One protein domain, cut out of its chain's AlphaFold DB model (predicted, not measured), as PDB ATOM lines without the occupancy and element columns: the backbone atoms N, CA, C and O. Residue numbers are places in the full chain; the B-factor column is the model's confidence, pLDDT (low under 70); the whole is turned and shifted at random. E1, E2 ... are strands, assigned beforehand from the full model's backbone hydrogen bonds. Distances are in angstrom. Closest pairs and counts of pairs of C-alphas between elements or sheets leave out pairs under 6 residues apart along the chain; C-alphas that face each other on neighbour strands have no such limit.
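Overview. This is residues 147 to 303 of the 303 residues of an uncharacterized protein of Bacteroides thetaiotaomicron (UniProt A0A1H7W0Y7). Picture a sandwich of two twisted sheets, E2 E3 E4 E7 in one and E5 E6 E8 in the other, with the short strands E1 and E9 along one side of E8. The long strands bend on their way, and those of one sheet stand at 28 degrees to those of the other. The printed part has 157 residues with no named helix and nine named strands, E1 to E9 in chain order; the class is all strand, and the neighbour strands are antiparallel, with order E2 E3 E4 E7 in one sheet and no single order in the other, which is branched. The whole is compact, with a radius of gyration of the C-alphas of 16.8 A, yet elongated, spanning 54 by 33 by 26 A.

Along the chain. Start at Pro 147 and go to C-alpha 158 at (74.999, 113.039, 74.890), where E1 begins, residues 158 to 162. E2 is residues 166 to 175, 25.3 A; E3, residues 182 to 196, runs 40.5 A, and E4, residues 199 to 213, comes back over 39.4 A. Next come E5, residues 225 to 236, 31.6 A, E6, residues 244 to 257, 31.8 A, and E7, residues 261 to 270, 26.4 A. E8, residues 278 to 291, runs 34.7 A and bends by 73 degrees at residue 282. E9, residues 299 to 302, ends at C-alpha 302 at (78.369, 107.827, 63.282).

Arrangement. Look first at E8: E1 and E9 lie on one side of it, with N 161 and O 279 at 2.8 A and N 301 and O 287 at 2.8 A. E5 lies on the other side, with N 288 and O 228 at 2.7 A. E6 is beside E5, with N 252 and O 229 at 2.8 A. In the other sheet E2, E3 and E4 form a meander, each strand the antiparallel neighbour of the one before; find N 170 and O 187 at 2.7 A, and N 192 and O 203 at 2.8 A. E7 is an edge strand beside E4, with N 204 and O 266 at 2.8 A. Between the sheets, the closest C-alphas of E6 and E7, those of Phe 247 and Val 265, are 5.8 A apart. E4 and E8 are near each other, with 9 pairs of C-alphas within 10 A, while E2 and E6 are apart.

Size, cuts and confidence. The two C-alphas farthest apart, those of Ala 177 and Ser 272, are 54.0 A apart. The printed part has no cut, and the link from E4 to E5, 11 residues, is long. Look for pLDDT under 70 at residues 147 to 157 and 238 to 248; the mean of the printed part is 83.4.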
ATOM      1  N   PRO A 147      61.708  96.969  79.182       53.75
ATOM      2  CA  PRO A 147      60.877  96.385  78.141       53.75
ATOM      3  C   PRO A 147      61.361  96.862  76.762       53.75
ATOM      4  O   PRO A 147      61.876  97.968  76.616       53.75
ATOM      5  N   ILE A 148      61.200  96.014  75.742       51.19
ATOM      6  CA  ILE A 148      61.689  96.233  74.363       51.19
ATOM      7  C   ILE A 148      60.988  97.420  73.661       51.19
ATOM      8  O   ILE A 148      61.390  97.832  72.576       51.19
ATOM      9  N   GLU A 149      59.979  98.026  74.281       44.25
ATOM     10  CA  GLU A 149      59.218  99.133  73.712       44.25
ATOM     11  C   GLU A 149      59.472 100.413  74.503       44.25
ATOM     12  O   GLU A 149      58.809 100.676  75.499       44.25
ATOM     13  N   ASN A 150      60.421 101.223  74.043       40.03
ATOM     14  CA  ASN A 150      60.445 102.644  74.361       40.03
ATOM     15  C   ASN A 150      60.655 103.446  73.079       40.03
ATOM     16  O   ASN A 150      61.423 103.052  72.197       40.03
ATOM     17  N   GLU A 151      59.943 104.570  72.987       41.53
ATOM     18  CA  GLU A 151      60.128 105.566  71.939       41.53
ATOM     19  C   GLU A 151      61.596 105.991  71.911       41.53
ATOM     20  O   GLU A 151      62.149 106.547  72.860       41.53
ATOM     21  N   VAL A 152      62.253 105.642  70.811       48.47
ATOM     22  CA  VAL A 152      63.683 105.824  70.624       48.47
ATOM     23  C   VAL A 152      63.989 107.318  70.570       48.47
ATOM     24  O   VAL A 152      63.638 107.989  69.600       48.47
ATOM     25  N   GLN A 153      64.690 107.837  71.583       45.62
ATOM     26  CA  GLN A 153      65.331 109.149  71.493       45.62
ATOM     27  C   GLN A 153      66.380 109.103  70.375       45.62
ATOM     28  O   GLN A 153      67.479 108.569  70.525       45.62
ATOM     29  N   THR A 154      66.003 109.617  69.208       47.03
ATOM     30  CA  THR A 154      66.877 109.736  68.047       47.03
ATOM     31  C   THR A 154      67.874 110.878  68.233       47.03
ATOM     32  O   THR A 154      67.469 112.008  68.492       47.03
ATOM     33  N   ARG A 155      69.156 110.590  67.959       50.19
ATOM     34  CA  ARG A 155      70.251 111.549  67.713       50.19
ATOM     35  C   ARG A 155      70.632 112.473  68.870       50.19
ATOM     36  O   ARG A 155      70.564 113.693  68.728       50.19
ATOM     37  N   MET A 156      71.152 111.932  69.964       54.84
ATOM     38  CA  MET A 156      71.984 112.761  70.834       54.84
ATOM     39  C   MET A 156      73.357 112.115  71.032       54.84
ATOM     40  O   MET A 156      73.457 110.935  71.347       54.84
ATOM     41  N   GLN A 157      74.417 112.895  70.807       62.50
ATOM     42  CA  GLN A 157      75.802 112.555  71.175       62.50
ATOM     43  C   GLN A 157      75.980 112.482  72.696       62.50
ATOM     44  O   GLN A 157      76.960 111.932  73.195       62.50
ATOM     45  N   SER A 158      75.033 113.052  73.440       72.50
ATOM     46  CA  SER A 158      74.999 113.039  74.890       72.50
ATOM     47  C   SER A 158      73.578 113.158  75.423       72.50
ATOM     48  O   SER A 158      72.714 113.737  74.773       72.50
ATOM     49  N   GLY A 159      73.324 112.640  76.617       78.12
ATOM     50  CA  GLY A 159      72.046 112.842  77.290       78.12
ATOM     51  C   GLY A 159      71.802 111.854  78.415       78.12
ATOM     52  O   GLY A 159      72.677 111.067  78.782       78.12
ATOM     53  N   ASP A 160      70.590 111.919  78.945       81.50
ATOM     54  CA  ASP A 160      70.180 111.198  80.138       81.50
ATOM     55  C   ASP A 160      69.457 109.909  79.728       81.50
ATOM     56  O   ASP A 160      68.463 109.946  79.003       81.50
ATOM     57  N   LEU A 161      69.939 108.765  80.211       80.00
ATOM     58  CA  LEU A 161      69.250 107.481  80.104       80.00
ATOM     59  C   LEU A 161      68.869 106.996  81.496       80.00
ATOM     60  O   LEU A 161      69.732 106.681  82.316       80.00
ATOM     61  N   GLU A 162      67.575 106.897  81.768       82.12
ATOM     62  CA  GLU A 162      67.097 106.336  83.027       82.12
ATOM     63  C   GLU A 162      67.558 104.881  83.197       82.12
ATOM     64  O   GLU A 162      67.650 104.108  82.237       82.12
ATOM     65  N   PHE A 163      67.839 104.473  84.432       81.25
ATOM     66  CA  PHE A 163      68.144 103.076  84.714       81.25
ATOM     67  C   PHE A 163      66.966 102.198  84.327       81.25
ATOM     68  O   PHE A 163      65.808 102.577  84.519       81.25
ATOM     69  N   ARG A 164      67.275 100.975  83.885       77.75
ATOM     70  CA  ARG A 164      66.268  99.981  83.485       77.75
ATOM     71  C   ARG A 164      65.477 100.425  82.248       77.75
ATOM     72  O   ARG A 164      64.316 100.064  82.093       77.75
ATOM     73  N   THR A 165      66.108 101.196  81.360       77.81
ATOM     74  CA  THR A 165      65.537 101.604  80.069       77.81
ATOM     75  C   THR A 165      66.456 101.242  78.893       77.81
ATOM     76  O   THR A 165      67.615 100.855  79.078       77.81
ATOM     77  N   ILE A 166      65.903 101.309  77.680       81.44
ATOM     78  CA  ILE A 166      66.645 101.298  76.415       81.44
ATOM     79  C   ILE A 166      66.597 102.714  75.852       81.44
ATOM     80  O   ILE A 166      65.545 103.354  75.871       81.44
ATOM     81  N   GLY A 167      67.717 103.190  75.318       77.75
ATOM     82  CA  GLY A 167      67.781 104.483  74.647       77.75
ATOM     83  C   GLY A 167      68.989 104.597  73.731       77.75
ATOM     84  O   GLY A 167      69.752 103.647  73.557       77.75
ATOM     85  N   PHE A 168      69.133 105.759  73.089       78.81
ATOM     86  CA  PHE A 168      70.170 106.009  72.079       78.81
ATOM     87  C   PHE A 168      70.200 104.933  70.970       78.81
ATOM     88  O   PHE A 168      71.262 104.574  70.455       78.81
ATOM     89  N   SER A 169      69.024 104.406  70.603       85.00
ATOM     90  CA  SER A 169      68.885 103.355  69.590       85.00
ATOM     91  C   SER A 169      68.994 103.945  68.180       85.00
ATOM     92  O   SER A 169      68.318 104.905  67.817       85.00
ATOM     93  N   HIS A 170      69.878 103.376  67.373       85.75
ATOM     94  CA  HIS A 170      70.120 103.743  65.987       85.75
ATOM     95  C   HIS A 170      69.863 102.524  65.124       85.75
ATOM     96  O   HIS A 170      70.492 101.481  65.303       85.75
ATOM     97  N   GLN A 171      68.932 102.674  64.189       90.62
ATOM     98  CA  GLN A 171      68.425 101.570  63.394       90.62
ATOM     99  C   GLN A 171      68.595 101.851  61.908       90.62
ATOM    100  O   GLN A 171      68.318 102.959  61.440       90.62
ATOM    101  N   TYR A 172      69.022 100.841  61.161       92.88
ATOM    102  CA  TYR A 172      69.118 100.896  59.710       92.88
ATOM    103  C   TYR A 172      68.435  99.692  59.086       92.88
ATOM    104  O   TYR A 172      68.938  98.569  59.127       92.88
ATOM    105  N   ASN A 173      67.293  99.969  58.460       93.62
ATOM    106  CA  ASN A 173      66.496  98.979  57.760       93.62
ATOM    107  C   ASN A 173      66.974  98.812  56.317       93.62
ATOM    108  O   ASN A 173      67.037  99.783  55.562       93.62
ATOM    109  N   PHE A 174      67.200  97.572  55.897       94.12
ATOM    110  CA  PHE A 174      67.612  97.238  54.537       94.12
ATOM    111  C   PHE A 174      66.956  95.946  54.042       94.12
ATOM    112  O   PHE A 174      66.303  95.205  54.782       94.12
ATOM    113  N   LYS A 175      67.083  95.695  52.740       92.81
ATOM    114  CA  LYS A 175      66.705  94.430  52.109       92.81
ATOM    115  C   LYS A 175      67.954  93.791  51.531       92.81
ATOM    116  O   LYS A 175      68.820  94.495  51.023       92.81
ATOM    117  N   ARG A 176      67.999  92.465  51.573       92.56
ATOM    118  CA  ARG A 176      69.045  91.670  50.933       92.56
ATOM    119  C   ARG A 176      68.504  91.098  49.634       92.56
ATOM    120  O   ARG A 176      67.354  90.671  49.598       92.56
ATOM    121  N   ALA A 177      69.319  91.064  48.583       87.06
ATOM    122  CA  ALA A 177      68.909  90.463  47.312       87.06
ATOM    123  C   ALA A 177      68.629  88.955  47.459       87.06
ATOM    124  O   ALA A 177      67.728  88.417  46.822       87.06
ATOM    125  N   SER A 178      69.367  88.295  48.355       86.69
ATOM    126  CA  SER A 178      69.288  86.863  48.659       86.69
ATOM    127  C   SER A 178      68.101  86.464  49.549       86.69
ATOM    128  O   SER A 178      67.892  85.275  49.786       86.69
ATOM    129  N   SER A 179      67.306  87.417  50.057       89.50
ATOM    130  CA  SER A 179      66.265  87.136  51.051       89.50
ATOM    131  C   SER A 179      64.972  87.910  50.812       89.50
ATOM    132  O   SER A 179      64.955  89.082  50.451       89.50
ATOM    133  N   LYS A 180      63.844  87.255  51.102       90.94
ATOM    134  CA  LYS A 180      62.513  87.885  51.098       90.94
ATOM    135  C   LYS A 180      62.229  88.721  52.353       90.94
ATOM    136  O   LYS A 180      61.190  89.378  52.419       90.94
ATOM    137  N   TYR A 181      63.093  88.649  53.367       93.44
ATOM    138  CA  TYR A 181      62.916  89.343  54.642       93.44
ATOM    139  C   TYR A 181      63.536  90.743  54.621       93.44
ATOM    140  O   TYR A 181      64.465  91.027  53.863       93.44
ATOM    141  N   LYS A 182      63.003  91.633  55.464       94.31
ATOM    142  CA  LYS A 182      63.667  92.899  55.797       94.31
ATOM    143  C   LYS A 182      64.655  92.646  56.922       94.31
ATOM    144  O   LYS A 182      64.360  91.847  57.805       94.31
ATOM    145  N   PHE A 183      65.770  93.353  56.894       95.75
ATOM    146  CA  PHE A 183      66.809  93.295  57.911       95.75
ATOM    147  C   PHE A 183      66.971  94.659  58.563       95.75
ATOM    148  O   PHE A 183      66.646  95.677  57.950       95.75
ATOM    149  N   ASN A 184      67.451  94.661  59.799       95.31
ATOM    150  CA  ASN A 184      67.680  95.856  60.586       95.31
ATOM    151  C   ASN A 184      68.987  95.709  61.360       95.31
ATOM    152  O   ASN A 184      69.144  94.775  62.147       95.31
ATOM    153  N   TYR A 185      69.923  96.626  61.139       95.50
ATOM    154  CA  TYR A 185      71.024  96.807  62.077       95.50
ATOM    155  C   TYR A 185      70.543  97.704  63.204       95.50
ATOM    156  O   TYR A 185      70.046  98.792  62.931       95.50
ATOM    157  N   VAL A 186      70.727  97.273  64.448       92.81
ATOM    158  CA  VAL A 186      70.364  98.054  65.635       92.81
ATOM    159  C   VAL A 186      71.606  98.255  66.484       92.81
ATOM    160  O   VAL A 186      72.285  97.289  66.824       92.81
ATOM    161  N   ASN A 187      71.896  99.501  66.839       90.94
ATOM    162  CA  ASN A 187      72.870  99.832  67.871       90.94
ATOM    163  C   ASN A 187      72.152 100.603  68.973       90.94
ATOM    164  O   ASN A 187      71.528 101.610  68.665       90.94
ATOM    165  N   GLU A 188      72.224 100.177  70.227       89.62
ATOM    166  CA  GLU A 188      71.482 100.841  71.306       89.62
ATOM    167  C   GLU A 188      72.155 100.689  72.661       89.62
ATOM    168  O   GLU A 188      72.932  99.760  72.879       89.62
ATOM    169  N   LEU A 189      71.826 101.588  73.584       88.25
ATOM    170  CA  LEU A 189      72.200 101.458  74.981       88.25
ATOM    171  C   LEU A 189      71.058 100.821  75.759       88.25
ATOM    172  O   LEU A 189      69.898 101.212  75.624       88.25
ATOM    173  N   LYS A 190      71.401  99.844  76.593       89.06
ATOM    174  CA  LYS A 190      70.456  99.118  77.433       89.06
ATOM    175  C   LYS A 190      70.969  99.072  78.862       89.06
ATOM    176  O   LYS A 190      72.113  98.690  79.103       89.06
ATOM    177  N   SER A 191      70.125  99.475  79.805       88.50
ATOM    178  CA  SER A 191      70.441  99.432  81.228       88.50
ATOM    179  C   SER A 191      69.811  98.212  81.898       88.50
ATOM    180  O   SER A 191      68.649  97.877  81.661       88.50
ATOM    181  N   TYR A 192      70.596  97.579  82.767       90.25
ATOM    182  CA  TYR A 192      70.239  96.397  83.537       90.25
ATOM    183  C   TYR A 192      70.443  96.658  85.018       90.25
ATOM    184  O   TYR A 192      71.498  97.156  85.410       90.25
ATOM    185  N   GLN A 193      69.483  96.226  85.828       91.31
ATOM    186  CA  GLN A 193      69.607  96.219  87.278       91.31
ATOM    187  C   GLN A 193      69.552  94.783  87.790       91.31
ATOM    188  O   GLN A 193      68.663  94.018  87.413       91.31
ATOM    189  N   ALA A 194      70.453  94.448  88.707       93.81
ATOM    190  CA  ALA A 194      70.360  93.256  89.534       93.81
ATOM    191  C   ALA A 194      70.560  93.636  91.000       93.81
ATOM    192  O   ALA A 194      71.581  94.209  91.370       93.81
ATOM    193  N   ARG A 195      69.587  93.302  91.842       93.75
ATOM    194  CA  ARG A 195      69.661  93.419  93.295       93.75
ATOM    195  C   ARG A 195      69.663  92.025  93.892       93.75
ATOM    196  O   ARG A 195      68.745  91.250  93.643       93.75
ATOM    197  N   VAL A 196      70.653  91.739  94.724       94.44
ATOM    198  CA  VAL A 196      70.680  90.544  95.572       94.44
ATOM    199  C   VAL A 196      71.056  90.999  96.972       94.44
ATOM    200  O   VAL A 196      72.051  91.697  97.162       94.44
ATOM    201  N   ASN A 197      70.244  90.627  97.954       90.69
ATOM    202  CA  ASN A 197      70.312  91.127  99.319       90.69
ATOM    203  C   ASN A 197      70.328  92.669  99.341       90.69
ATOM    204  O   ASN A 197      69.434  93.319  98.798       90.69
ATOM    205  N   ASN A 198      71.339  93.266  99.970       89.06
ATOM    206  CA  ASN A 198      71.517  94.712 100.073       89.06
ATOM    207  C   ASN A 198      72.404  95.309  98.969       89.06
ATOM    208  O   ASN A 198      72.638  96.514  98.995       89.06
ATOM    209  N   ILE A 199      72.907  94.507  98.027       91.12
ATOM    210  CA  ILE A 199      73.782  94.984  96.953       91.12
ATOM    211  C   ILE A 199      72.964  95.139  95.674       91.12
ATOM    212  O   ILE A 199      72.305  94.201  95.218       91.12
ATOM    213  N   VAL A 200      73.028  96.332  95.088       89.75
ATOM    214  CA  VAL A 200      72.491  96.630  93.761       89.75
ATOM    215  C   VAL A 200      73.651  96.792  92.795       89.75
ATOM    216  O   VAL A 200      74.607  97.502  93.091       89.75
ATOM    217  N   SER A 201      73.548  96.155  91.636       90.25
ATOM    218  CA  SER A 201      74.428  96.335  90.491       90.25
ATOM    219  C   SER A 201      73.626  96.905  89.331       90.25
ATOM    220  O   SER A 201      72.669  96.285  88.872       90.25
ATOM    221  N   GLU A 202      74.059  98.052  88.827       88.88
ATOM    222  CA  GLU A 202      73.549  98.661  87.601       88.88
ATOM    223  C   GLU A 202      74.601  98.527  86.519       88.88
ATOM    224  O   GLU A 202      75.768  98.856  86.740       88.88
ATOM    225  N   VAL A 203      74.188  98.075  85.345       89.31
ATOM    226  CA  VAL A 203      75.057  97.916  84.183       89.31
ATOM    227  C   VAL A 203      74.434  98.650  83.010       89.31
ATOM    228  O   VAL A 203      73.237  98.536  82.759       89.31
ATOM    229  N   LEU A 204      75.257  99.392  82.285       88.50
ATOM    230  CA  LEU A 204      74.940  99.963  80.989       88.50
ATOM    231  C   LEU A 204      75.667  99.140  79.926       88.50
ATOM    232  O   LEU A 204      76.894  99.057  79.950       88.50
ATOM    233  N   GLY A 205      74.925  98.528  79.010       89.50
ATOM    234  CA  GLY A 205      75.457  97.779  77.876       89.50
ATOM    235  C   GLY A 205      75.216  98.508  76.558       89.50
ATOM    236  O   GLY A 205      74.148  99.082  76.350       89.50
ATOM    237  N   PHE A 206      76.193  98.457  75.657       89.88
ATOM    238  CA  PHE A 206      76.047  98.836  74.258       89.88
ATOM    239  C   PHE A 206      75.781  97.586  73.425       89.88
ATOM    240  O   PHE A 206      76.620  96.687  73.320       89.88
ATOM    241  N   MET A 207      74.586  97.532  72.853       90.81
ATOM    242  CA  MET A 207      74.081  96.409  72.082       90.81
ATOM    243  C   MET A 207      74.330  96.649  70.597       90.81
ATOM    244  O   MET A 207      73.968  97.700  70.076       90.81
ATOM    245  N   VAL A 208      74.876  95.651  69.901       92.88
ATOM    246  CA  VAL A 208      75.012  95.636  68.436       92.88
ATOM    247  C   VAL A 208      74.254  94.432  67.898       92.88
ATOM    248  O   VAL A 208      74.703  93.286  68.009       92.88
ATOM    249  N   LYS A 209      73.088  94.685  67.304       93.88
ATOM    250  CA  LYS A 209      72.146  93.646  66.890       93.88
ATOM    251  C   LYS A 209      71.899  93.613  65.395       93.88
ATOM    252  O   LYS A 209      72.042  94.622  64.703       93.88
ATOM    253  N   LEU A 210      71.582  92.417  64.920       95.31
ATOM    254  CA  LEU A 210      71.023  92.188  63.599       95.31
ATOM    255  C   LEU A 210      69.662  91.552  63.815       95.31
ATOM    256  O   LEU A 210      69.535  90.537  64.498       95.31
ATOM    257  N   GLU A 211      68.648  92.160  63.229       95.12
ATOM    258  CA  GLU A 211      67.285  91.675  63.307       95.12
ATOM    259  C   GLU A 211      66.733  91.456  61.904       95.12
ATOM    260  O   GLU A 211      67.139  92.112  60.941       95.12
ATOM    261  N   TYR A 212      65.780  90.542  61.781       94.19
ATOM    262  CA  TYR A 212      65.025  90.330  60.559       94.19
ATOM    263  C   TYR A 212      63.524  90.357  60.828       94.19
ATOM    264  O   TYR A 212      63.041  90.096  61.934       94.19
ATOM    265  N   ARG A 213      62.762  90.674  59.783       93.56
ATOM    266  CA  ARG A 213      61.304  90.717  59.819       93.56
ATOM    267  C   ARG A 213      60.710  90.159  58.535       93.56
ATOM    268  O   ARG A 213      60.937  90.674  57.437       93.56
ATOM    269  N   GLY A 214      59.903  89.114  58.701       84.44
ATOM    270  CA  GLY A 214      58.977  88.612  57.687       84.44
ATOM    271  C   GLY A 214      57.567  89.143  57.919       84.44
ATOM    272  O   GLY A 214      57.226  90.233  57.468       84.44
ATOM    273  N   ARG A 215      56.750  88.374  58.646       81.12
ATOM    274  CA  ARG A 215      55.451  88.809  59.186       81.12
ATOM    275  C   ARG A 215      55.564  88.922  60.711       81.12
ATOM    276  O   ARG A 215      56.231  88.087  61.315       81.12
ATOM    277  N   GLY A 216      54.909  89.907  61.322       83.38
ATOM    278  CA  GLY A 216      54.919  90.092  62.782       83.38
ATOM    279  C   GLY A 216      56.009  91.046  63.268       83.38
ATOM    280  O   GLY A 216      56.244  92.061  62.613       83.38
ATOM    281  N   SER A 217      56.624  90.758  64.415       85.81
ATOM    282  CA  SER A 217      57.671  91.559  65.068       85.81
ATOM    283  C   SER A 217      59.073  91.309  64.490       85.81
ATOM    284  O   SER A 217      59.280  90.375  63.710       85.81
ATOM    285  N   TRP A 218      60.026  92.176  64.849       89.38
ATOM    286  CA  TRP A 218      61.454  91.944  64.624       89.38
ATOM    287  C   TRP A 218      61.945  90.760  65.461       89.38
ATOM    288  O   TRP A 218      61.468  90.538  66.574       89.38
ATOM    289  N   LYS A 219      62.870  89.981  64.900       89.62
ATOM    290  CA  LYS A 219      63.496  88.821  65.543       89.62
ATOM    291  C   LYS A 219      65.001  88.883  65.346       89.62
ATOM    292  O   LYS A 219      65.439  89.380  64.313       89.62
ATOM    293  N   GLU A 220      65.771  88.343  66.285       90.25
ATOM    294  CA  GLU A 220      67.221  88.202  66.123       90.25
ATOM    295  C   GLU A 220      67.543  87.389  64.865       90.25
ATOM    296  O   GLU A 220      66.948  86.336  64.627       90.25
ATOM    297  N   ALA A 221      68.450  87.910  64.045       91.75
ATOM    298  CA  ALA A 221      68.957  87.240  62.859       91.75
ATOM    299  C   ALA A 221      70.332  86.632  63.146       91.75
ATOM    300  O   ALA A 221      71.093  87.147  63.960       91.75
ATOM    301  N   SER A 222      70.641  85.538  62.454       90.00
ATOM    302  CA  SER A 222      71.858  84.747  62.666       90.00
ATOM    303  C   SER A 222      72.833  84.836  61.492       90.00
ATOM    304  O   SER A 222      73.775  84.046  61.399       90.00
ATOM    305  N   GLU A 223      72.582  85.726  60.532       93.12
ATOM    306  CA  GLU A 223      73.455  85.865  59.381       93.12
ATOM    307  C   GLU A 223      74.837  86.381  59.779       93.12
ATOM    308  O   GLU A 223      74.942  87.344  60.545       93.12
ATOM    309  N   PRO A 224      75.913  85.766  59.251       94.75
ATOM    310  CA  PRO A 224      77.250  86.222  59.561       94.75
ATOM    311  C   PRO A 224      77.480  87.640  59.047       94.75
ATOM    312  O   PRO A 224      77.112  87.981  57.920       94.75
ATOM    313  N   ARG A 225      78.111  88.461  59.882       94.94
ATOM    314  CA  ARG A 225      78.426  89.855  59.583       94.94
ATOM    315  C   ARG A 225      79.821  90.230  60.050       94.94
ATOM    316  O   ARG A 225      80.309  89.787  61.090       94.94
ATOM    317  N   ASP A 226      80.432  91.109  59.280       96.62
ATOM    318  CA  ASP A 226      81.633  91.821  59.662       96.62
ATOM    319  C   ASP A 226      81.226  93.093  60.408       96.62
ATOM    320  O   ASP A 226      80.370  93.856  59.951       96.62
ATOM    321  N   ILE A 227      81.839  93.320  61.568       95.88
ATOM    322  CA  ILE A 227      81.574  94.480  62.419       95.88
ATOM    323  C   ILE A 227      82.904  95.180  62.677       95.88
ATOM    324  O   ILE A 227      83.853  94.568  63.162       95.88
ATOM    325  N   SER A 228      82.974  96.470  62.373       95.31
ATOM    326  CA  SER A 228      84.108  97.322  62.730       95.31
ATOM    327  C   SER A 228      83.590  98.487  63.548       95.31
ATOM    328  O   SER A 228      82.634  99.140  63.146       95.31
ATOM    329  N   MET A 229      84.188  98.744  64.702       92.88
ATOM    330  CA  MET A 229      83.795  99.859  65.552       92.88
ATOM    331  C   MET A 229      85.020 100.557  66.116       92.88
ATOM    332  O   MET A 229      86.030  99.922  66.409       92.88
ATOM    333  N   ASN A 230      84.907 101.869  66.262       92.38
ATOM    334  CA  ASN A 230      85.782 102.688  67.077       92.38
ATOM    335  C   ASN A 230      84.873 103.671  67.807       92.38
ATOM    336  O   ASN A 230      84.483 104.692  67.236       92.38
ATOM    337  N   ILE A 231      84.451 103.276  69.003       88.75
ATOM    338  CA  ILE A 231      83.468 103.998  69.807       88.75
ATOM    339  C   ILE A 231      84.122 104.397  71.121       88.75
ATOM    340  O   ILE A 231      84.715 103.559  71.808       88.75
ATOM    341  N   ASP A 232      83.975 105.667  71.470       87.19
ATOM    342  CA  ASP A 232      84.266 106.163  72.807       87.19
ATOM    343  C   ASP A 232      82.950 106.495  73.506       87.19
ATOM    344  O   ASP A 232      82.118 107.217  72.947       87.19
ATOM    345  N   CYS A 233      82.739 105.914  74.688       84.12
ATOM    346  CA  CYS A 233      81.488 106.037  75.421       84.12
ATOM    347  C   CYS A 233      81.751 106.401  76.889       84.12
ATOM    348  O   CYS A 233      82.255 105.610  77.682       84.12
ATOM    349  N   GLY A 234      81.393 107.614  77.287       79.62
ATOM    350  CA  GLY A 234      81.384 108.015  78.688       79.62
ATOM    351  C   GLY A 234      80.048 107.689  79.337       79.62
ATOM    352  O   GLY A 234      79.001 107.883  78.720       79.62
ATOM    353  N   ALA A 235      80.076 107.234  80.591       82.31
ATOM    354  CA  ALA A 235      78.885 107.234  81.426       82.31
ATOM    355  C   ALA A 235      79.192 107.720  82.850       82.31
ATOM    356  O   ALA A 235      80.225 107.404  83.446       82.31
ATOM    357  N   SER A 236      78.271 108.484  83.422       79.38
ATOM    358  CA  SER A 236      78.341 108.963  84.802       79.38
ATOM    359  C   SER A 236      77.006 108.836  85.519       79.38
ATOM    360  O   SER A 236      75.952 108.747  84.893       79.38
ATOM    361  N   ILE A 237      77.054 108.836  86.852       76.81
ATOM    362  CA  ILE A 237      75.872 108.850  87.719       76.81
ATOM    363  C   ILE A 237      76.067 109.947  88.762       76.81
ATOM    364  O   ILE A 237      77.113 110.041  89.405       76.81
ATOM    365  N   PHE A 238      75.043 110.775  88.957       67.62
ATOM    366  CA  PHE A 238      75.063 111.808  89.987       67.62
ATOM    367  C   PHE A 238      74.887 111.191  91.383       67.62
ATOM    368  O   PHE A 238      73.967 110.409  91.608       67.62
ATOM    369  N   GLY A 239      75.735 111.579  92.340       63.84
ATOM    370  CA  GLY A 239      75.608 111.168  93.745       63.84
ATOM    371  C   GLY A 239      76.427 109.942  94.165       63.84
ATOM    372  O   GLY A 239      76.383 109.581  95.338       63.84
ATOM    373  N   ILE A 240      77.212 109.340  93.263       62.91
ATOM    374  CA  ILE A 240      78.248 108.353  93.610       62.91
ATOM    375  C   ILE A 240      79.611 108.968  93.293       62.91
ATOM    376  O   ILE A 240      79.823 109.489  92.202       62.91
ATOM    377  N   ALA A 241      80.527 108.945  94.261       54.53
ATOM    378  CA  ALA A 241      81.912 109.347  94.050       54.53
ATOM    379  C   ALA A 241      82.781 108.103  93.757       54.53
ATOM    380  O   ALA A 241      82.662 107.119  94.489       54.53
ATOM    381  N   PRO A 242      83.682 108.146  92.756       54.00
ATOM    382  CA  PRO A 242      83.923 109.264  91.844       54.00
ATOM    383  C   PRO A 242      82.858 109.361  90.727       54.00
ATOM    384  O   PRO A 242      82.310 108.339  90.323       54.00
ATOM    385  N   PRO A 243      82.565 110.568  90.198       55.81
ATOM    386  CA  PRO A 243      81.310 110.821  89.488       55.81
ATOM    387  C   PRO A 243      81.281 110.381  88.026       55.81
ATOM    388  O   PRO A 243      80.254 110.555  87.388       55.81
ATOM    389  N   ILE A 244      82.371 109.882  87.440       54.50
ATOM    390  CA  ILE A 244      82.425 109.614  85.997       54.50
ATOM    391  C   ILE A 244      83.318 108.415  85.727       54.50
ATOM    392  O   ILE A 244      84.481 108.410  86.132       54.50
ATOM    393  N   THR A 245      82.802 107.423  85.005       57.44
ATOM    394  CA  THR A 245      83.634 106.365  84.439       57.44
ATOM    395  C   THR A 245      83.560 106.466  82.922       57.44
ATOM    396  O   THR A 245      82.552 106.153  82.295       57.44
ATOM    397  N   HIS A 246      84.635 106.983  82.328       57.66
ATOM    398  CA  HIS A 246      84.793 106.955  80.881       57.66
ATOM    399  C   HIS A 246      85.228 105.554  80.479       57.66
ATOM    400  O   HIS A 246      86.241 105.056  80.972       57.66
ATOM    401  N   PHE A 247      84.458 104.928  79.598       64.44
ATOM    402  CA  PHE A 247      84.747 103.597  79.107       64.44
ATOM    403  C   PHE A 247      84.866 103.617  77.595       64.44
ATOM    404  O   PHE A 247      83.905 103.662  76.829       64.44
ATOM    405  N   THR A 248      86.097 103.507  77.141       66.25
ATOM    406  CA  THR A 248      86.352 103.382  75.721       66.25
ATOM    407  C   THR A 248      86.059 101.941  75.302       66.25
ATOM    408  O   THR A 248      86.815 101.023  75.625       66.25
ATOM    409  N   ILE A 249      84.966 101.728  74.553       76.00
ATOM    410  CA  ILE A 249      84.743 100.461  73.828       76.00
ATOM    411  C   ILE A 249      85.942 100.202  72.906       76.00
ATOM    412  O   ILE A 249      86.402  99.059  72.776       76.00
ATOM    413  N   GLY A 250      86.461 101.287  72.325       81.62
ATOM    414  CA  GLY A 250      87.692 101.338  71.561       81.62
ATOM    415  C   GLY A 250      87.550 100.736  70.178       81.62
ATOM    416  O   GLY A 250      86.448 100.455  69.693       81.62
ATOM    417  N   LYS A 251      88.699 100.548  69.532       89.81
ATOM    418  CA  LYS A 251      88.751  99.913  68.226       89.81
ATOM    419  C   LYS A 251      88.534  98.408  68.377       89.81
ATOM    420  O   LYS A 251      89.346  97.728  69.001       89.81
ATOM    421  N   ARG A 252      87.474  97.882  67.763       89.69
ATOM    422  CA  ARG A 252      87.200  96.441  67.682       89.69
ATOM    423  C   ARG A 252      86.840  96.041  66.261       89.69
ATOM    424  O   ARG A 252      86.154  96.774  65.547       89.69
ATOM    425  N   GLU A 253      87.291  94.860  65.869       92.69
ATOM    426  CA  GLU A 253      86.986  94.258  64.577       92.69
ATOM    427  C   GLU A 253      86.534  92.817  64.801       92.69
ATOM    428  O   GLU A 253      87.216  92.030  65.453       92.69
ATOM    429  N   TYR A 254      85.370  92.483  64.257       92.25
ATOM    430  CA  TYR A 254      84.795  91.149  64.276       92.25
ATOM    431  C   TYR A 254      84.552  90.717  62.835       92.25
ATOM    432  O   TYR A 254      84.020  91.482  62.027       92.25
ATOM    433  N   LYS A 255      84.937  89.485  62.513       93.31
ATOM    434  CA  LYS A 255      84.739  88.879  61.196       93.31
ATOM    435  C   LYS A 255      83.778  87.713  61.309       93.31
ATOM    436  O   LYS A 255      83.892  86.932  62.250       93.31
ATOM    437  N   ASN A 256      82.863  87.596  60.347       91.88
ATOM    438  CA  ASN A 256      81.941  86.461  60.247       91.88
ATOM    439  C   ASN A 256      81.142  86.196  61.548       91.88
ATOM    440  O   ASN A 256      80.897  85.052  61.929       91.88
ATOM    441  N   ARG A 257      80.766  87.257  62.274       89.31
ATOM    442  CA  ARG A 257      80.069  87.174  63.563       89.31
ATOM    443  C   ARG A 257      78.583  86.923  63.332       89.31
ATOM    444  O   ARG A 257      77.935  87.729  62.679       89.31
ATOM    445  N   GLN A 258      78.035  85.854  63.903       88.31
ATOM    446  CA  GLN A 258      76.612  85.515  63.759       88.31
ATOM    447  C   GLN A 258      75.732  86.062  64.888       88.31
ATOM    448  O   GLN A 258      74.567  86.362  64.667       88.31
ATOM    449  N   TRP A 259      76.292  86.227  66.088       83.44
ATOM    450  CA  TRP A 259      75.525  86.600  67.278       83.44
ATOM    451  C   TRP A 259      75.551  88.098  67.555       83.44
ATOM    452  O   TRP A 259      76.498  88.804  67.181       83.44
ATOM    453  N   ASN A 260      74.532  88.578  68.264       89.31
ATOM    454  CA  ASN A 260      74.527  89.916  68.841       89.31
ATOM    455  C   ASN A 260      75.751  90.151  69.741       89.31
ATOM    456  O   ASN A 260      76.308  89.222  70.338       89.31
ATOM    457  N   LEU A 261      76.204  91.404  69.791       88.50
ATOM    458  CA  LEU A 261      77.225  91.834  70.739       88.50
ATOM    459  C   LEU A 261      76.560  92.630  71.849       88.50
ATOM    460  O   LEU A 261      75.707  93.480  71.597       88.50
ATOM    461  N   GLU A 262      77.014  92.363  73.060       88.12
ATOM    462  CA  GLU A 262      76.716  93.138  74.245       88.12
ATOM    463  C   GLU A 262      78.053  93.539  74.850       88.12
ATOM    464  O   GLU A 262      78.850  92.683  75.235       88.12
ATOM    465  N   ILE A 263      78.334  94.838  74.849       87.62
ATOM    466  CA  ILE A 263      79.596  95.382  75.341       87.62
ATOM    467  C   ILE A 263      79.277  96.185  76.597       87.62
ATOM    468  O   ILE A 263      78.512  97.146  76.491       87.62
ATOM    469  N   PRO A 264      79.824  95.844  77.779       85.00
ATOM    470  CA  PRO A 264      79.621  96.676  78.953       85.00
ATOM    471  C   PRO A 264      80.238  98.051  78.699       85.00
ATOM    472  O   PRO A 264      81.426  98.174  78.403       85.00
ATOM    473  N   VAL A 265      79.403  99.077  78.795       85.88
ATOM    474  CA  VAL A 265      79.828 100.471  78.770       85.88
ATOM    475  C   VAL A 265      80.121 100.918  80.169       85.88
ATOM    476  O   VAL A 265      81.168 101.475  80.376       85.88
ATOM    477  N   ALA A 266      79.236 100.708  81.134       84.50
ATOM    478  CA  ALA A 266      79.495 101.169  82.487       84.50
ATOM    479  C   ALA A 266      78.831 100.285  83.516       84.50
ATOM    480  O   ALA A 266      77.897  99.538  83.225       84.50
ATOM    481  N   LYS A 267      79.330 100.390  84.739       85.19
ATOM    482  CA  LYS A 267      78.775  99.693  85.879       85.19
ATOM    483  C   LYS A 267      78.879 100.555  87.121       85.19
ATOM    484  O   LYS A 267      79.884 101.227  87.334       85.19
ATOM    485  N   VAL A 268      77.885 100.426  87.989       83.50
ATOM    486  CA  VAL A 268      78.031 100.800  89.387       83.50
ATOM    487  C   VAL A 268      77.452  99.724  90.297       83.50
ATOM    488  O   VAL A 268      76.473  99.068  89.953       83.50
ATOM    489  N   ALA A 269      78.069  99.533  91.460       85.69
ATOM    490  CA  ALA A 269      77.492  98.752  92.542       85.69
ATOM    491  C   ALA A 269      77.354  99.628  93.785       85.69
ATOM    492  O   ALA A 269      78.249 100.415  94.090       85.69
ATOM    493  N   TYR A 270      76.231  99.508  94.483       84.06
ATOM    494  CA  TYR A 270      75.933 100.321  95.657       84.06
ATOM    495  C   TYR A 270      75.026  99.578  96.640       84.06
ATOM    496  O   TYR A 270      74.265  98.684  96.268       84.06
ATOM    497  N   THR A 271      75.115  99.966  97.912       83.19
ATOM    498  CA  THR A 271      74.288  99.440  99.014       83.19
ATOM    499  C   THR A 271      73.349 100.489  99.614       83.19
ATOM    500  O   THR A 271      72.432 100.149 100.359       83.19
ATOM    501  N   SER A 272      73.552 101.769  99.288       70.94
ATOM    502  CA  SER A 272      72.734 102.906  99.719       70.94
ATOM    503  C   SER A 272      71.758 103.349  98.626       70.94
ATOM    504  O   SER A 272      71.929 103.031  97.453       70.94
ATOM    505  N   GLN A 273      70.712 104.096  98.984       70.00
ATOM    506  CA  GLN A 273      69.826 104.668  97.970       70.00
ATOM    507  C   GLN A 273      70.535 105.755  97.162       70.00
ATOM    508  O   GLN A 273      71.222 106.615  97.717       70.00
ATOM    509  N   LEU A 274      70.308 105.729  95.851       71.81
ATOM    510  CA  LEU A 274      70.698 106.805  94.958       71.81
ATOM    511  C   LEU A 274      69.665 107.921  94.980       71.81
ATOM    512  O   LEU A 274      68.464 107.677  95.060       71.81
ATOM    513  N   THR A 275      70.137 109.157  94.848       70.25
ATOM    514  CA  THR A 275      69.261 110.325  94.689       70.25
ATOM    515  C   THR A 275      68.642 110.389  93.296       70.25
ATOM    516  O   THR A 275      67.541 110.914  93.140       70.25
ATOM    517  N   ARG A 276      69.334 109.858  92.278       74.81
ATOM    518  CA  ARG A 276      68.851 109.734  90.898       74.81
ATOM    519  C   ARG A 276      69.320 108.423  90.273       74.81
ATOM    520  O   ARG A 276      70.464 108.020  90.451       74.81
ATOM    521  N   HIS A 277      68.435 107.800  89.503       80.56
ATOM    522  CA  HIS A 277      68.673 106.540  88.797       80.56
ATOM    523  C   HIS A 277      68.822 106.800  87.294       80.56
ATOM    524  O   HIS A 277      67.974 106.395  86.503       80.56
ATOM    525  N   VAL A 278      69.851 107.561  86.916       81.50
ATOM    526  CA  VAL A 278      70.081 108.016  85.537       81.50
ATOM    527  C   VAL A 278      71.559 107.883  85.191       81.50
ATOM    528  O   VAL A 278      72.422 108.259  85.987       81.50
ATOM    529  N   TRP A 279      71.829 107.367  83.996       83.56
ATOM    530  CA  TRP A 279      73.118 107.435  83.327       83.56
ATOM    531  C   TRP A 279      73.205 108.726  82.521       83.56
ATOM    532  O   TRP A 279      72.374 108.977  81.652       83.56
ATOM    533  N   TYR A 280      74.243 109.509  82.765       83.00
ATOM    534  CA  TYR A 280      74.642 110.611  81.902       83.00
ATOM    535  C   TYR A 280      75.627 110.071  80.881       83.00
ATOM    536  O   TYR A 280      76.719 109.646  81.250       83.00
ATOM    537  N   ILE A 281      75.229 110.039  79.617       84.19
ATOM    538  CA  ILE A 281      75.982 109.368  78.561       84.19
ATOM    539  C   ILE A 281      76.613 110.396  77.637       84.19
ATOM    540  O   ILE A 281      75.996 111.405  77.298       84.19
ATOM    541  N   THR A 282      77.823 110.095  77.181       84.00
ATOM    542  CA  THR A 282      78.432 110.684  75.990       84.00
ATOM    543  C   THR A 282      78.869 109.552  75.071       84.00
ATOM    544  O   THR A 282      79.478 108.590  75.525       84.00
ATOM    545  N   ILE A 283      78.555 109.630  73.782       85.88
ATOM    546  CA  ILE A 283      78.982 108.639  72.794       85.88
ATOM    547  C   ILE A 283      79.493 109.347  71.547       85.88
ATOM    548  O   ILE A 283      78.877 110.289  71.051       85.88
ATOM    549  N   SER A 284      80.638 108.894  71.050       88.12
ATOM    550  CA  SER A 284      81.237 109.406  69.822       88.12
ATOM    551  C   SER A 284      81.926 108.294  69.040       88.12
ATOM    552  O   SER A 284      82.249 107.226  69.572       88.12
ATOM    553  N   GLY A 285      82.165 108.556  67.758       90.56
ATOM    554  CA  GLY A 285      82.883 107.648  66.874       90.56
ATOM    555  C   GLY A 285      81.949 106.949  65.899       90.56
ATOM    556  O   GLY A 285      80.926 107.500  65.495       90.56
ATOM    557  N   SER A 286      82.313 105.746  65.459       92.38
ATOM    558  CA  SER A 286      81.517 105.040  64.452       92.38
ATOM    559  C   SER A 286      81.513 103.530  64.614       92.38
ATOM    560  O   SER A 286      82.447 102.922  65.142       92.38
ATOM    561  N   ILE A 287      80.438 102.929  64.120       94.19
ATOM    562  CA  ILE A 287      80.278 101.487  63.979       94.19
ATOM    563  C   ILE A 287      79.785 101.181  62.573       94.19
ATOM    564  O   ILE A 287      78.829 101.782  62.089       94.19
ATOM    565  N   SER A 288      80.433 100.228  61.918       96.38
ATOM    566  CA  SER A 288      80.042  99.705  60.623       96.38
ATOM    567  C   SER A 288      79.673  98.236  60.740       96.38
ATOM    568  O   SER A 288      80.372  97.461  61.394       96.38
ATOM    569  N   GLN A 289      78.568  97.870  60.100       97.19
ATOM    570  CA  GLN A 289      78.089  96.498  59.991       97.19
ATOM    571  C   GLN A 289      77.902  96.149  58.517       97.19
ATOM    572  O   GLN A 289      77.489  96.989  57.713       97.19
ATOM    573  N   THR A 290      78.250  94.926  58.133       97.31
ATOM    574  CA  THR A 290      78.088  94.415  56.764       97.31
ATOM    575  C   THR A 290      77.842  92.914  56.829       97.31
ATOM    576  O   THR A 290      78.612  92.215  57.482       97.31
ATOM    577  N   ILE A 291      76.808  92.399  56.161       96.38
ATOM    578  CA  ILE A 291      76.622  90.951  56.010       96.38
ATOM    579  C   ILE A 291      77.831  90.389  55.254       96.38
ATOM    580  O   ILE A 291      78.230  90.918  54.214       96.38
ATOM    581  N   SER A 292      78.452  89.340  55.791       94.75
ATOM    582  CA  SER A 292      79.690  88.785  55.244       94.75
ATOM    583  C   SER A 292      79.452  88.274  53.818       94.75
ATOM    584  O   SER A 292      78.601  87.418  53.585       94.75
ATOM    585  N   GLY A 293      80.205  88.816  52.858       92.12
ATOM    586  CA  GLY A 293      80.062  88.501  51.432       92.12
ATOM    587  C   GLY A 293      79.040  89.351  50.662       92.12
ATOM    588  O   GLY A 293      79.003  89.250  49.441       92.12
ATOM    589  N   GLU A 294      78.272  90.220  51.328       94.44
ATOM    590  CA  GLU A 294      77.265  91.104  50.713       94.44
ATOM    591  C   GLU A 294      77.626  92.584  50.984       94.44
ATOM    592  O   GLU A 294      77.020  93.255  51.826       94.44
ATOM    593  N   ASN A 295      78.660  93.107  50.310       92.94
ATOM    594  CA  ASN A 295      79.217  94.454  50.549       92.94
ATOM    595  C   ASN A 295      78.194  95.595  50.394       92.94
ATOM    596  O   ASN A 295      78.324  96.641  51.030       92.94
ATOM    597  N   GLU A 296      77.177  95.404  49.560       93.00
ATOM    598  CA  GLU A 296      76.068  96.334  49.347       93.00
ATOM    599  C   GLU A 296      75.193  96.526  50.594       93.00
ATOM    600  O   GLU A 296      74.461  97.509  50.693       93.00
ATOM    601  N   THR A 297      75.286  95.616  51.565       95.88
ATOM    602  CA  THR A 297      74.581  95.713  52.849       95.88
ATOM    603  C   THR A 297      75.340  96.545  53.877       95.88
ATOM    604  O   THR A 297      74.907  96.626  55.027       95.88
ATOM    605  N   LYS A 298      76.483  97.139  53.511       96.56
ATOM    606  CA  LYS A 298      77.286  97.930  54.436       96.56
ATOM    607  C   LYS A 298      76.526  99.163  54.906       96.56
ATOM    608  O   LYS A 298      76.056  99.972  54.112       96.56
ATOM    609  N   TRP A 299      76.511  99.350  56.216       96.00
ATOM    610  CA  TRP A 299      76.060 100.577  56.847       96.00
ATOM    611  C   TRP A 299      77.088 101.039  57.869       96.00
ATOM    612  O   TRP A 299      77.749 100.219  58.509       96.00
ATOM    613  N   THR A 300      77.225 102.353  58.012       94.88
ATOM    614  CA  THR A 300      78.040 102.978  59.051       94.88
ATOM    615  C   THR A 300      77.164 103.951  59.818       94.88
ATOM    616  O   THR A 300      76.608 104.879  59.232       94.88
ATOM    617  N   ASN A 301      77.068 103.736  61.124       90.06
ATOM    618  CA  ASN A 301      76.535 104.710  62.057       90.06
ATOM    619  C   ASN A 301      77.672 105.570  62.595       90.06
ATOM    620  O   ASN A 301      78.690 105.023  63.026       90.06
ATOM    621  N   THR A 302      77.460 106.878  62.639       88.12
ATOM    622  CA  THR A 302      78.369 107.827  63.282       88.12
ATOM    623  C   THR A 302      77.603 108.535  64.388       88.12
ATOM    624  O   THR A 302      76.492 109.005  64.140       88.12
ATOM    625  N   TYR A 303      78.199 108.575  65.578       80.62
ATOM    626  CA  TYR A 303      77.688 109.285  66.747       80.62
ATOM    627  C   TYR A 303      78.335 110.661  66.819       80.62
ATOM    628  O   TYR A 303      79.586 110.727  66.815       80.62
TER     629      TYR A 303